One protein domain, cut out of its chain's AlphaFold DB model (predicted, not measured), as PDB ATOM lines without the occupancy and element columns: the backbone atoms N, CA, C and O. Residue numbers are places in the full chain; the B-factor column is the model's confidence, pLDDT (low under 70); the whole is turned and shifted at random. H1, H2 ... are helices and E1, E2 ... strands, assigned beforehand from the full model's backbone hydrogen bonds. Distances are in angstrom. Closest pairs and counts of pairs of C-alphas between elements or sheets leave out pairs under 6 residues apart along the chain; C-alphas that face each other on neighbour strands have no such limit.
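AT A GLANCE: This is residues 11 to 109 of the 235 residues of an uncharacterized protein of Saprolegnia parasitica (strain CBS 223.65) (UniProt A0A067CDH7). A small three-stranded sheet, E1 to E3, sits at one end of an elongated body, with the helix pair H2 and H3 next to it and the helical hairpin of H5 and H6 packing on H2 and on the short H4 through H5. At the opposite end H1 reaches out like an arm, away from the other named elements. The printed part has 99 residues, with six named helices and three named strands in the order H1, H2, E1, E2, H3, E3, H4, H5, H6. The sheet's order is E1, E2, E3, all antiparallel, and the class is mostly helix. The whole is compact by its radius of gyration of the C-alphas, 14.1 A, while the C-alphas span 46 by 28 by 22 A.

IN THESE COORDINATES: In the sheet, E1 is residues 40 to 43, E2 residues 48 to 51 and E3 residues 69 to 71; C-alpha 40 is at (138.933, 129.966, 177.656). H2, residues 30 to 38, measures 11.9 A, and H3 is residues 55 to 59. H4 is residues 72 to 75. H5, residues 86 to 93, measures 10.3 A, and H6, residues 97 to 106, measures 14.1 A and ends with C-alpha 106 at (149.104, 111.391, 172.592). H1, residues 12 to 21, measures 14.2 A and begins with C-alpha 12 at (162.832, 116.047, 162.328).

HOW THE PARTS SIT: E1 and E2 form an antiparallel hairpin at 151 degrees, with N 43 and O 48 within hydrogen-bond range at 2.9 A. E2, the inner strand, is antiparallel to E3 at 155 degrees, with N 49 and O 70 at 2.8 A. H4 only grazes the sheet with residues 72 to 74. H2 grazes it with residues 34 to 38, only just on it with 5 pairs of C-alphas within 10 A. H2 and H3 touch, the closest C-alphas being those of Ala 32 and Phe 59, 4.1 A apart. H5 is the hub, touching three helices. It touches H2 at a steep tilt of 66 degrees, opposite ways, closest at the C-alphas of Phe 33 and Pro 87, 6.0 A. It touches H4 at the C-alphas of Tyr 75 and His 89, 5.9 A. H5 and H6 touch as a helical hairpin, closest at the C-alphas of Ala 91 and Ala 100, 5.2 A, opposite ways at a shallow tilt of 34 degrees, only just short of steep. H1 is apart from H2, H6 and the strands, among others. In H1, H2, H3, H5 and H6 every O i to N i+4 pair is within hydrogen-bond range; H4 is too short for such a pair.

THE WHOLE: The two C-alphas farthest apart, those of Glu 13 and Ile 45, are 47.1 A apart. The printed part has no cut and no long link. The mean pLDDT of the printed part is 87.7; residues 15 to 25, of which 15 to 21 belong to H1, are under 70.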
ATOM      1  N   GLN A  11     165.390 119.569 163.921       86.81
ATOM      2  CA  GLN A  11     165.791 118.317 163.283       86.81
ATOM      3  C   GLN A  11     164.654 117.298 163.404       86.81
ATOM      4  O   GLN A  11     164.321 116.912 164.527       86.81
ATOM      5  N   PRO A  12     164.040 116.865 162.291       77.94
ATOM      6  CA  PRO A  12     162.832 116.047 162.328       77.94
ATOM      7  C   PRO A  12     163.051 114.686 162.999       77.94
ATOM      8  O   PRO A  12     162.154 114.206 163.684       77.94
ATOM      9  N   GLU A  13     164.239 114.094 162.892       81.56
ATOM     10  CA  GLU A  13     164.567 112.799 163.498       81.56
ATOM     11  C   GLU A  13     164.704 112.902 165.022       81.56
ATOM     12  O   GLU A  13     164.176 112.072 165.759       81.56
ATOM     13  N   ILE A  14     165.370 113.950 165.518       75.50
ATOM     14  CA  ILE A  14     165.527 114.182 166.962       75.50
ATOM     15  C   ILE A  14     164.209 114.656 167.572       75.50
ATOM     16  O   ILE A  14     163.848 114.223 168.664       75.50
ATOM     17  N   ALA A  15     163.465 115.504 166.861       68.62
ATOM     18  CA  ALA A  15     162.125 115.910 167.258       68.62
ATOM     19  C   ALA A  15     161.194 114.694 167.356       68.62
ATOM     20  O   ALA A  15     160.495 114.566 168.355       68.62
ATOM     21  N   ALA A  16     161.241 113.765 166.392       67.94
ATOM     22  CA  ALA A  16     160.465 112.529 166.436       67.94
ATOM     23  C   ALA A  16     160.794 111.689 167.677       67.94
ATOM     24  O   ALA A  16     159.869 111.307 168.380       67.94
ATOM     25  N   ILE A  17     162.074 111.496 168.011       68.56
ATOM     26  CA  ILE A  17     162.494 110.772 169.224       68.56
ATOM     27  C   ILE A  17     162.029 111.513 170.489       68.56
ATOM     28  O   ILE A  17     161.443 110.922 171.389       68.56
ATOM     29  N   VAL A  18     162.232 112.828 170.576       66.88
ATOM     30  CA  VAL A  18     161.790 113.610 171.743       66.88
ATOM     31  C   VAL A  18     160.270 113.548 171.903       66.88
ATOM     32  O   VAL A  18     159.799 113.391 173.022       66.88
ATOM     33  N   PHE A  19     159.501 113.611 170.816       63.31
ATOM     34  CA  PHE A  19     158.040 113.475 170.845       63.31
ATOM     35  C   PHE A  19     157.562 112.030 171.047       63.31
ATOM     36  O   PHE A  19     156.448 111.819 171.519       63.31
ATOM     37  N   GLU A  20     158.388 111.038 170.721       57.56
ATOM     38  CA  GLU A  20     158.139 109.623 171.001       57.56
ATOM     39  C   GLU A  20     158.313 109.312 172.496       57.56
ATOM     40  O   GLU A  20     157.538 108.540 173.054       57.56
ATOM     41  N   PHE A  21     159.274 109.962 173.167       52.97
ATOM     42  CA  PHE A  21     159.604 109.701 174.576       52.97
ATOM     43  C   PHE A  21     159.124 110.774 175.570       52.97
ATOM     44  O   PHE A  21     159.151 110.533 176.779       52.97
ATOM     45  N   GLN A  22     158.660 111.942 175.113       58.84
ATOM     46  CA  GLN A  22     158.000 112.939 175.958       58.84
ATOM     47  C   GLN A  22     156.497 112.951 175.710       58.84
ATOM     48  O   GLN A  22     156.008 113.444 174.693       58.84
ATOM     49  N   PHE A  23     155.750 112.508 176.721       52.03
ATOM     50  CA  PHE A  23     154.350 112.878 176.857       52.03
ATOM     51  C   PHE A  23     154.230 114.403 176.810       52.03
ATOM     52  O   PHE A  23     154.732 115.094 177.698       52.03
ATOM     53  N   GLY A  24     153.513 114.930 175.817       56.72
ATOM     54  CA  GLY A  24     152.823 116.198 176.031       56.72
ATOM     55  C   GLY A  24     152.812 117.235 174.926       56.72
ATOM     56  O   GLY A  24     152.087 118.203 175.124       56.72
ATOM     57  N   VAL A  25     153.507 117.117 173.788       57.16
ATOM     58  CA  VAL A  25     153.376 118.192 172.785       57.16
ATOM     59  C   VAL A  25     153.550 117.754 171.333       57.16
ATOM     60  O   VAL A  25     154.487 118.161 170.649       57.16
ATOM     61  N   TYR A  26     152.585 116.993 170.833       75.44
ATOM     62  CA  TYR A  26     152.460 116.746 169.400       75.44
ATOM     63  C   TYR A  26     151.972 118.032 168.720       75.44
ATOM     64  O   TYR A  26     150.983 118.634 169.145       75.44
ATOM     65  N   GLU A  27     152.721 118.504 167.720       78.12
ATOM     66  CA  GLU A  27     152.468 119.788 167.043       78.12
ATOM     67  C   GLU A  27     151.063 119.868 166.430       78.12
ATOM     68  O   GLU A  27     150.478 120.945 166.384       78.12
ATOM     69  N   ASP A  28     150.494 118.736 166.012       83.25
ATOM     70  CA  ASP A  28     149.167 118.646 165.402       83.25
ATOM     71  C   ASP A  28     148.021 118.857 166.403       83.25
ATOM     72  O   ASP A  28     146.993 119.424 166.038       83.25
ATOM     73  N   VAL A  29     148.190 118.454 167.669       90.19
ATOM     74  CA  VAL A  29     147.176 118.666 168.722       90.19
ATOM     75  C   VAL A  29     147.466 119.888 169.593       90.19
ATOM     76  O   VAL A  29     146.573 120.352 170.301       90.19
ATOM     77  N   ARG A  30     148.687 120.441 169.546       88.44
ATOM     78  CA  ARG A  30     149.093 121.617 170.335       88.44
ATOM     79  C   ARG A  30     148.106 122.791 170.225       88.44
ATOM     80  O   ARG A  30     147.781 123.330 171.284       88.44
ATOM     81  N   PRO A  31     147.608 123.187 169.035       91.69
ATOM     82  CA  PRO A  31     146.667 124.303 168.924       91.69
ATOM     83  C   PRO A  31     145.405 124.103 169.768       91.69
ATOM     84  O   PRO A  31     144.992 125.025 170.460       91.69
ATOM     85  N   ALA A  32     144.863 122.881 169.813       93.69
ATOM     86  CA  ALA A  32     143.684 122.558 170.612       93.69
ATOM     87  C   ALA A  32     143.933 122.741 172.118       93.69
ATOM     88  O   ALA A  32     143.118 123.334 172.824       93.69
ATOM     89  N   PHE A  33     145.084 122.282 172.618       92.38
ATOM     90  CA  PHE A  33     145.448 122.457 174.027       92.38
ATOM     91  C   PHE A  33     145.715 123.922 174.381       92.38
ATOM     92  O   PHE A  33     145.254 124.373 175.428       92.38
ATOM     93  N   LEU A  34     146.425 124.661 173.522       92.06
ATOM     94  CA  LEU A  34     146.679 126.087 173.731       92.06
ATOM     95  C   LEU A  34     145.381 126.889 173.692       92.06
ATOM     96  O   LEU A  34     145.136 127.657 174.612       92.06
ATOM     97  N   ALA A  35     144.500 126.643 172.721       94.50
ATOM     98  CA  ALA A  35     143.186 127.276 172.666       94.50
ATOM     99  C   ALA A  35     142.394 127.010 173.953       94.50
ATOM    100  O   ALA A  35     141.894 127.933 174.587       94.50
ATOM    101  N   CYS A  36     142.360 125.758 174.417       94.00
ATOM    102  CA  CYS A  36     141.706 125.422 175.676       94.00
ATOM    103  C   CYS A  36     142.364 126.018 176.918       94.00
ATOM    104  O   CYS A  36     141.704 125.991 177.954       94.00
ATOM    105  N   HIS A  37     143.619 126.477 176.862       91.81
ATOM    106  CA  HIS A  37     144.369 127.041 177.990       91.81
ATOM    107  C   HIS A  37     144.379 128.579 178.002       91.81
ATOM    108  O   HIS A  37     144.270 129.189 179.064       91.81
ATOM    109  N   GLU A  38     144.492 129.195 176.831       94.06
ATOM    110  CA  GLU A  38     144.708 130.632 176.657       94.06
ATOM    111  C   GLU A  38     143.433 131.374 176.243       94.06
ATOM    112  O   GLU A  38     143.305 132.554 176.546       94.06
ATOM    113  N   LEU A  39     142.486 130.697 175.582       95.81
ATOM    114  CA  LEU A  39     141.305 131.324 174.966       95.81
ATOM    115  C   LEU A  39     139.988 130.961 175.663       95.81
ATOM    116  O   LEU A  39     138.911 131.258 175.147       95.81
ATOM    117  N   LEU A  40     140.077 130.285 176.809       95.06
ATOM    118  CA  LEU A  40     138.933 129.966 177.656       95.06
ATOM    119  C   LEU A  40     139.145 130.525 179.058       95.06
ATOM    120  O   LEU A  40     140.184 130.263 179.678       95.06
ATOM    121  N   GLU A  41     138.122 131.188 179.580       94.50
ATOM    122  CA  GLU A  41     138.026 131.598 180.979       94.50
ATOM    123  C   GLU A  41     136.974 130.735 181.683       94.50
ATOM    124  O   GLU A  41     135.912 130.461 181.130       94.50
ATOM    125  N   TYR A  42     137.291 130.237 182.881       94.44
ATOM    126  CA  TYR A  42     136.366 129.411 183.659       94.44
ATOM    127  C   TYR A  42     135.733 130.238 184.776       94.44
ATOM    128  O   TYR A  42     136.426 130.638 185.713       94.44
ATOM    129  N   GLU A  43     134.419 130.427 184.704       93.56
ATOM    130  CA  GLU A  43     133.636 131.086 185.743       93.56
ATOM    131  C   GLU A  43     133.083 130.042 186.723       93.56
ATOM    132  O   GLU A  43     132.158 129.276 186.426       93.56
ATOM    133  N   SER A  44     133.679 130.013 187.914       89.81
ATOM    134  CA  SER A  44     133.417 129.012 188.951       89.81
ATOM    135  C   SER A  44     132.032 129.095 189.595       89.81
ATOM    136  O   SER A  44     131.546 128.089 190.102       89.81
ATOM    137  N   ILE A  45     131.374 130.260 189.586       89.38
ATOM    138  CA  ILE A  45     130.044 130.416 190.194       89.38
ATOM    139  C   ILE A  45     128.979 129.758 189.314       89.38
ATOM    140  O   ILE A  45     128.053 129.116 189.812       89.38
ATOM    141  N   LEU A  46     129.111 129.916 187.997       90.94
ATOM    142  CA  LEU A  46     128.145 129.421 187.015       90.94
ATOM    143  C   LEU A  46     128.552 128.070 186.408       90.94
ATOM    144  O   LEU A  46     127.743 127.428 185.732       90.94
ATOM    145  N   ASN A  47     129.782 127.618 186.667       92.88
ATOM    146  CA  ASN A  47     130.389 126.421 186.084       92.88
ATOM    147  C   ASN A  47     130.379 126.454 184.556       92.88
ATOM    148  O   ASN A  47     130.023 125.470 183.894       92.88
ATOM    149  N   VAL A  48     130.738 127.613 184.006       94.50
ATOM    150  CA  VAL A  48     130.767 127.870 182.566       94.50
ATOM    151  C   VAL A  48     132.173 128.202 182.103       94.50
ATOM    152  O   VAL A  48     132.987 128.741 182.848       94.50
ATOM    153  N   TYR A  49     132.439 127.857 180.852       95.44
ATOM    154  CA  TYR A  49     133.588 128.318 180.102       95.44
ATOM    155  C   TYR A  49     133.128 129.416 179.155       95.44
ATOM    156  O   TYR A  49     132.225 129.192 178.343       95.44
ATOM    157  N   GLU A  50     133.751 130.578 179.261       95.94
ATOM    158  CA  GLU A  50     133.607 131.679 178.317       95.94
ATOM    159  C   GLU A  50     134.704 131.564 177.263       95.94
ATOM    160  O   GLU A  50     135.863 131.285 177.585       95.94
ATOM    161  N   CYS A  51     134.321 131.706 175.998       95.44
ATOM    162  CA  CYS A  51     135.205 131.491 174.863       95.44
ATOM    163  C   CYS A  51     135.561 132.819 174.210       95.44
ATOM    164  O   CYS A  51     134.674 133.585 173.826       95.44
ATOM    165  N   ASP A  52     136.854 133.045 173.999       95.50
ATOM    166  CA  ASP A  52     137.308 134.105 173.109       95.50
ATOM    167  C   ASP A  52     136.769 133.878 171.684       95.50
ATOM    168  O   ASP A  52     136.595 132.740 171.235       95.50
ATOM    169  N   ALA A  53     136.540 134.959 170.936       91.44
ATOM    170  CA  ALA A  53     136.010 134.890 169.573       91.44
ATOM    171  C   ALA A  53     136.887 134.054 168.618       91.44
ATOM    172  O   ALA A  53     136.380 133.485 167.649       91.44
ATOM    173  N   SER A  54     138.193 133.958 168.885       93.50
ATOM    174  CA  SER A  54     139.142 133.157 168.107       93.50
ATOM    175  C   SER A  54     139.208 131.682 168.522       93.50
ATOM    176  O   SER A  54     139.776 130.874 167.781       93.50
ATOM    177  N   PHE A  55     138.588 131.302 169.648       95.12
ATOM    178  CA  PHE A  55     138.704 129.966 170.240       95.12
ATOM    179  C   PHE A  55     138.406 128.847 169.242       95.12
ATOM    180  O   PHE A  55     139.203 127.922 169.103       95.12
ATOM    181  N   ALA A  56     137.287 128.943 168.519       94.00
ATOM    182  CA  ALA A  56     136.836 127.881 167.626       94.00
ATOM    183  C   ALA A  56     137.870 127.583 166.525       94.00
ATOM    184  O   ALA A  56     138.320 126.444 166.386       94.00
ATOM    185  N   ALA A  57     138.327 128.629 165.826       93.12
ATOM    186  CA  ALA A  57     139.307 128.516 164.749       93.12
ATOM    187  C   ALA A  57     140.684 128.045 165.248       93.12
ATOM    188  O   ALA A  57     141.364 127.288 164.552       93.12
ATOM    189  N   SER A  58     141.086 128.460 166.454       93.25
ATOM    190  CA  SER A  58     142.337 128.022 167.086       93.25
ATOM    191  C   SER A  58     142.275 126.581 167.593       93.25
ATOM    192  O   SER A  58     143.283 125.876 167.546       93.25
ATOM    193  N   PHE A  59     141.112 126.130 168.067       95.19
ATOM    194  CA  PHE A  59     140.928 124.779 168.585       95.19
ATOM    195  C   PHE A  59     140.875 123.741 167.462       95.19
ATOM    196  O   PHE A  59     141.559 122.718 167.518       95.19
ATOM    197  N   ALA A  60     140.076 124.008 166.430       93.62
ATOM    198  CA  ALA A  60     139.968 123.168 165.249       93.62
ATOM    199  C   ALA A  60     139.704 124.051 164.017       93.62
ATOM    200  O   ALA A  60     138.673 124.714 163.966       93.62
ATOM    201  N   PRO A  61     140.553 124.021 162.972       87.81
ATOM    202  CA  PRO A  61     140.385 124.885 161.795       87.81
ATOM    203  C   PRO A  61     139.045 124.717 161.065       87.81
ATOM    204  O   PRO A  61     138.586 125.618 160.372       87.81
ATOM    205  N   THR A  62     138.408 123.554 161.210       89.50
ATOM    206  CA  THR A  62     137.083 123.258 160.649       89.50
ATOM    207  C   THR A  62     135.930 123.828 161.480       89.50
ATOM    208  O   THR A  62     134.781 123.765 161.047       89.50
ATOM    209  N   TRP A  63     136.198 124.361 162.674       91.81
ATOM    210  CA  TRP A  63     135.191 124.864 163.600       91.81
ATOM    211  C   TRP A  63     134.956 126.361 163.391       91.81
ATOM    212  O   TRP A  63     135.504 127.211 164.084       91.81
ATOM    213  N   LEU A  64     134.137 126.682 162.388       82.06
ATOM    214  CA  LEU A  64     133.885 128.068 161.971       82.06
ATOM    215  C   LEU A  64     133.073 128.876 162.998       82.06
ATOM    216  O   LEU A  64     133.294 130.074 163.154       82.06
ATOM    217  N   HIS A  65     132.138 128.223 163.693       84.44
ATOM    218  CA  HIS A  65     131.246 128.847 164.673       84.44
ATOM    219  C   HIS A  65     131.154 127.978 165.929       84.44
ATOM    220  O   HIS A  65     130.253 127.151 166.063       84.44
ATOM    221  N   GLY A  66     132.127 128.135 166.827       83.50
ATOM    222  CA  GLY A  66     132.092 127.513 168.149       83.50
ATOM    223  C   GLY A  66     131.169 128.248 169.125       83.50
ATOM    224  O   GLY A  66     130.704 129.353 168.831       83.50
ATOM    225  N   PRO A  67     130.881 127.641 170.288       88.88
ATOM    226  CA  PRO A  67     130.130 128.300 171.342       88.88
ATOM    227  C   PRO A  67     130.911 129.513 171.852       88.88
ATOM    228  O   PRO A  67     132.132 129.474 171.962       88.88
ATOM    229  N   THR A  68     130.196 130.577 172.202       92.25
ATOM    230  CA  THR A  68     130.763 131.701 172.963       92.25
ATOM    231  C   THR A  68     130.794 131.403 174.460       92.25
ATOM    232  O   THR A  68     131.597 131.968 175.192       92.25
ATOM    233  N   LEU A  69     129.916 130.509 174.921       95.19
ATOM    234  CA  LEU A  69     129.792 130.105 176.314       95.19
ATOM    235  C   LEU A  69     129.233 128.684 176.395       95.19
ATOM    236  O   LEU A  69     128.306 128.335 175.658       95.19
ATOM    237  N   PHE A  70     129.755 127.867 177.311       94.75
ATOM    238  CA  PHE A  70     129.181 126.551 177.591       94.75
ATOM    239  C   PHE A  70     129.357 126.092 179.039       94.75
ATOM    240  O   PHE A  70     130.342 126.403 179.697       94.75
ATOM    241  N   HIS A  71     128.417 125.280 179.528       93.00
ATOM    242  CA  HIS A  71     128.516 124.669 180.856       93.00
ATOM    243  C   HIS A  71     129.481 123.480 180.867       93.00
ATOM    244  O   HIS A  71     129.420 122.609 179.995       93.00
ATOM    245  N   ALA A  72     130.297 123.378 181.919       91.81
ATOM    246  CA  ALA A  72     131.197 122.246 182.154       91.81
ATOM    247  C   ALA A  72     130.450 120.896 182.158       91.81
ATOM    248  O   ALA A  72     130.922 119.905 181.598       91.81
ATOM    249  N   SER A  73     129.242 120.868 182.726       89.50
ATOM    250  CA  SER A  73     128.390 119.676 182.795       89.50
ATOM    251  C   SER A  73     127.964 119.148 181.421       89.50
ATOM    252  O   SER A  73     127.894 117.935 181.237       89.50
ATOM    253  N   THR A  74     127.745 120.031 180.440       89.81
ATOM    254  CA  THR A  74     127.374 119.661 179.061       89.81
ATOM    255  C   THR A  74     128.456 118.824 178.380       89.81
ATOM    256  O   THR A  74     128.154 118.016 177.502       89.81
ATOM    257  N   TYR A  75     129.706 118.994 178.809       92.50
ATOM    258  CA  TYR A  75     130.872 118.284 178.295       92.50
ATOM    259  C   TYR A  75     131.392 117.240 179.290       92.50
ATOM    260  O   TYR A  75     132.516 116.786 179.142       92.50
ATOM    261  N   ALA A  76     130.605 116.836 180.296       90.88
ATOM    262  CA  ALA A  76     131.006 115.858 181.315       90.88
ATOM    263  C   ALA A  76     132.322 116.220 182.045       90.88
ATOM    264  O   ALA A  76     133.152 115.359 182.336       90.88
ATOM    265  N   LEU A  77     132.524 117.512 182.319       90.88
ATOM    266  CA  LEU A  77     133.698 118.034 183.020       90.88
ATOM    267  C   LEU A  77     133.396 118.311 184.493       90.88
ATOM    268  O   LEU A  77     132.243 118.481 184.903       90.88
ATOM    269  N   GLN A  78     134.458 118.385 185.291       86.69
ATOM    270  CA  GLN A  78     134.378 118.823 186.679       86.69
ATOM    271  C   GLN A  78     133.883 120.275 186.767       86.69
ATOM    272  O   GLN A  78     134.248 121.125 185.962       86.69
ATOM    273  N   GLN A  79     133.048 120.543 187.772       83.25
ATOM    274  CA  GLN A  79     132.392 121.836 188.006       83.25
ATOM    275  C   GLN A  79     133.060 122.639 189.136       83.25
ATOM    276  O   GLN A  79     132.449 123.516 189.720       83.25
ATOM    277  N   ALA A  80     134.292 122.309 189.518       79.38
ATOM    278  CA  ALA A  80     134.984 123.005 190.610       79.38
ATOM    279  C   ALA A  80     136.177 123.832 190.120       79.38
ATOM    280  O   ALA A  80     136.582 124.791 190.771       79.38
ATOM    281  N   ALA A  81     136.759 123.442 188.990       83.88
ATOM    282  CA  ALA A  81     137.957 124.043 188.438       83.88
ATOM    283  C   ALA A  81     138.074 123.693 186.955       83.88
ATOM    284  O   ALA A  81     137.347 122.840 186.437       83.88
ATOM    285  N   ARG A  82     139.057 124.314 186.299       85.56
ATOM    286  CA  ARG A  82     139.453 123.969 184.938       85.56
ATOM    287  C   ARG A  82     139.843 122.491 184.865       85.56
ATOM    288  O   ARG A  82     140.779 122.055 185.530       85.56
ATOM    289  N   ASP A  83     139.127 121.736 184.045       88.62
ATOM    290  CA  ASP A  83     139.322 120.295 183.916       88.62
ATOM    291  C   ASP A  83     140.375 119.999 182.837       88.62
ATOM    292  O   ASP A  83     140.250 120.426 181.690       88.62
ATOM    293  N   ALA A  84     141.418 119.244 183.186       89.75
ATOM    294  CA  ALA A  84     142.488 118.881 182.255       89.75
ATOM    295  C   ALA A  84     142.003 118.024 181.068       89.75
ATOM    296  O   ALA A  84     142.684 117.947 180.044       89.75
ATOM    297  N   ARG A  85     140.827 117.392 181.182       93.00
ATOM    298  CA  ARG A  85     140.208 116.565 180.134       93.00
ATOM    299  C   ARG A  85     139.457 117.379 179.081       93.00
ATOM    300  O   ARG A  85     139.059 116.820 178.058       93.00
ATOM    301  N   LEU A  86     139.297 118.684 179.306       94.81
ATOM    302  CA  LEU A  86     138.559 119.612 178.451       94.81
ATOM    303  C   LEU A  86     138.881 119.472 176.949       94.81
ATOM    304  O   LEU A  86     137.929 119.320 176.182       94.81
ATOM    305  N   PRO A  87     140.155 119.421 176.498       95.31
ATOM    306  CA  PRO A  87     140.454 119.301 175.068       95.31
ATOM    307  C   PRO A  87     139.889 118.023 174.438       95.31
ATOM    308  O   PRO A  87     139.335 118.060 173.339       95.31
ATOM    309  N   LEU A  88     139.981 116.884 175.136       96.31
ATOM    310  CA  LEU A  88     139.423 115.629 174.636       96.31
ATOM    311  C   LEU A  88     137.894 115.673 174.627       96.31
ATOM    312  O   LEU A  88     137.277 115.294 173.636       96.31
ATOM    313  N   HIS A  89     137.282 116.132 175.718       96.44
ATOM    314  CA  HIS A  89     135.827 116.152 175.858       96.44
ATOM    315  C   HIS A  89     135.167 117.077 174.830       96.44
ATOM    316  O   HIS A  89     134.153 116.702 174.246       96.44
ATOM    317  N   LEU A  90     135.762 118.237 174.539       95.94
ATOM    318  CA  LEU A  90     135.322 119.110 173.448       95.94
ATOM    319  C   LEU A  90     135.436 118.416 172.091       95.94
ATOM    320  O   LEU A  90     134.448 118.331 171.367       95.94
ATOM    321  N   ALA A  91     136.602 117.853 171.762       96.81
ATOM    322  CA  ALA A  91     136.794 117.168 170.485       96.81
ATOM    323  C   ALA A  91     135.811 115.998 170.298       96.81
ATOM    324  O   ALA A  91     135.309 115.775 169.198       96.81
ATOM    325  N   VAL A  92     135.500 115.272 171.377       97.44
ATOM    326  CA  VAL A  92     134.478 114.221 171.384       97.44
ATOM    327  C   VAL A  92     133.085 114.805 171.189       97.44
ATOM    328  O   VAL A  92     132.340 114.293 170.360       97.44
ATOM    329  N   ALA A  93     132.708 115.844 171.933       95.56
ATOM    330  CA  ALA A  93     131.355 116.388 171.903       95.56
ATOM    331  C   ALA A  93     131.000 117.062 170.577       95.56
ATOM    332  O   ALA A  93     129.863 116.930 170.126       95.56
ATOM    333  N   GLU A  94     131.971 117.725 169.954       95.25
ATOM    334  CA  GLU A  94     131.822 118.424 168.672       95.25
ATOM    335  C   GLU A  94     132.054 117.506 167.460       95.25
ATOM    336  O   GLU A  94     131.932 117.928 166.314       95.25
ATOM    337  N   GLY A  95     132.386 116.230 167.689       95.00
ATOM    338  CA  GLY A  95     132.526 115.244 166.616       95.00
ATOM    339  C   GLY A  95     133.834 115.351 165.828       95.00
ATOM    340  O   GLY A  95     133.949 114.783 164.740       95.00
ATOM    341  N   PHE A  96     134.863 116.006 166.371       96.38
ATOM    342  CA  PHE A  96     136.200 116.069 165.775       96.38
ATOM    343  C   PHE A  96     136.965 114.758 165.984       96.38
ATOM    344  O   PHE A  96     138.001 114.703 166.647       96.38
ATOM    345  N   ALA A  97     136.459 113.673 165.391       95.69
ATOM    346  CA  ALA A  97     136.920 112.310 165.635       95.69
ATOM    347  C   ALA A  97     138.425 112.118 165.390       95.69
ATOM    348  O   ALA A  97     139.083 111.408 166.147       95.69
ATOM    349  N   GLN A  98     138.993 112.750 164.356       94.94
ATOM    350  CA  GLN A  98     140.430 112.637 164.079       94.94
ATOM    351  C   GLN A  98     141.270 113.324 165.157       94.94
ATOM    352  O   GLN A  98     142.201 112.710 165.677       94.94
ATOM    353  N   LEU A  99     140.895 114.548 165.544       95.06
ATOM    354  CA  LEU A  99     141.543 115.283 166.628       95.06
ATOM    355  C   LEU A  99     141.429 114.508 167.945       95.06
ATOM    356  O   LEU A  99     142.442 114.255 168.586       95.06
ATOM    357  N   ALA A 100     140.233 114.037 168.301       96.38
ATOM    358  CA  ALA A 100     140.003 113.256 169.515       96.38
ATOM    359  C   ALA A 100     140.849 111.970 169.543       96.38
ATOM    360  O   ALA A 100     141.522 111.687 170.534       96.38
ATOM    361  N   LYS A 101     140.897 111.215 168.435       94.56
ATOM    362  CA  LYS A 101     141.747 110.017 168.311       94.56
ATOM    363  C   LYS A 101     143.234 110.341 168.418       94.56
ATOM    364  O   LYS A 101     143.977 109.529 168.969       94.56
ATOM    365  N   ARG A 102     143.702 111.474 167.878       92.44
ATOM    366  CA  ARG A 102     145.098 111.899 168.077       92.44
ATOM    367  C   ARG A 102     145.339 112.274 169.533       92.44
ATOM    368  O   ARG A 102     146.246 111.700 170.115       92.44
ATOM    369  N   ILE A 103     144.482 113.091 170.149       92.75
ATOM    370  CA  ILE A 103     144.581 113.454 171.573       92.75
ATOM    371  C   ILE A 103     144.710 112.204 172.450       92.75
ATOM    372  O   ILE A 103     145.625 112.150 173.260       92.75
ATOM    373  N   VAL A 104     143.875 111.178 172.257       92.31
ATOM    374  CA  VAL A 104     143.959 109.932 173.043       92.31
ATOM    375  C   VAL A 104     145.264 109.176 172.797       92.31
ATOM    376  O   VAL A 104     145.868 108.698 173.744       92.31
ATOM    377  N   ARG A 105     145.748 109.084 171.553       88.44
ATOM    378  CA  ARG A 105     147.046 108.440 171.269       88.44
ATOM    379  C   ARG A 105     148.214 109.179 171.928       88.44
ATOM    380  O   ARG A 105     149.172 108.551 172.354       88.44
ATOM    381  N   CYS A 106     148.114 110.501 171.999       86.00
ATOM    382  CA  CYS A 106     149.104 111.391 172.592       86.00
ATOM    383  C   CYS A 106     149.044 111.425 174.127       86.00
ATOM    384  O   CYS A 106     150.053 111.631 174.800       86.00
ATOM    385  N   ARG A 107     147.836 111.285 174.674       86.31
ATOM    386  CA  ARG A 107     147.490 111.373 176.093       86.31
ATOM    387  C   ARG A 107     146.422 110.321 176.429       86.31
ATOM    388  O   ARG A 107     145.253 110.672 176.617       86.31
ATOM    389  N   PRO A 108     146.796 109.027 176.504       87.88
ATOM    390  CA  PRO A 108     145.852 107.948 176.797       87.88
ATOM    391  C   PRO A 108     145.213 108.091 178.179       87.88
ATOM    392  O   PRO A 108     144.097 107.637 178.392       87.88
ATOM    393  N   ASP A 109     145.886 108.784 179.100       86.75
ATOM    394  CA  ASP A 109     145.397 109.119 180.438       86.75
ATOM    395  C   ASP A 109     144.123 109.980 180.437       86.75
ATOM    396  O   ASP A 109     143.378 109.973 181.415       86.75
TER     397      ASP A 109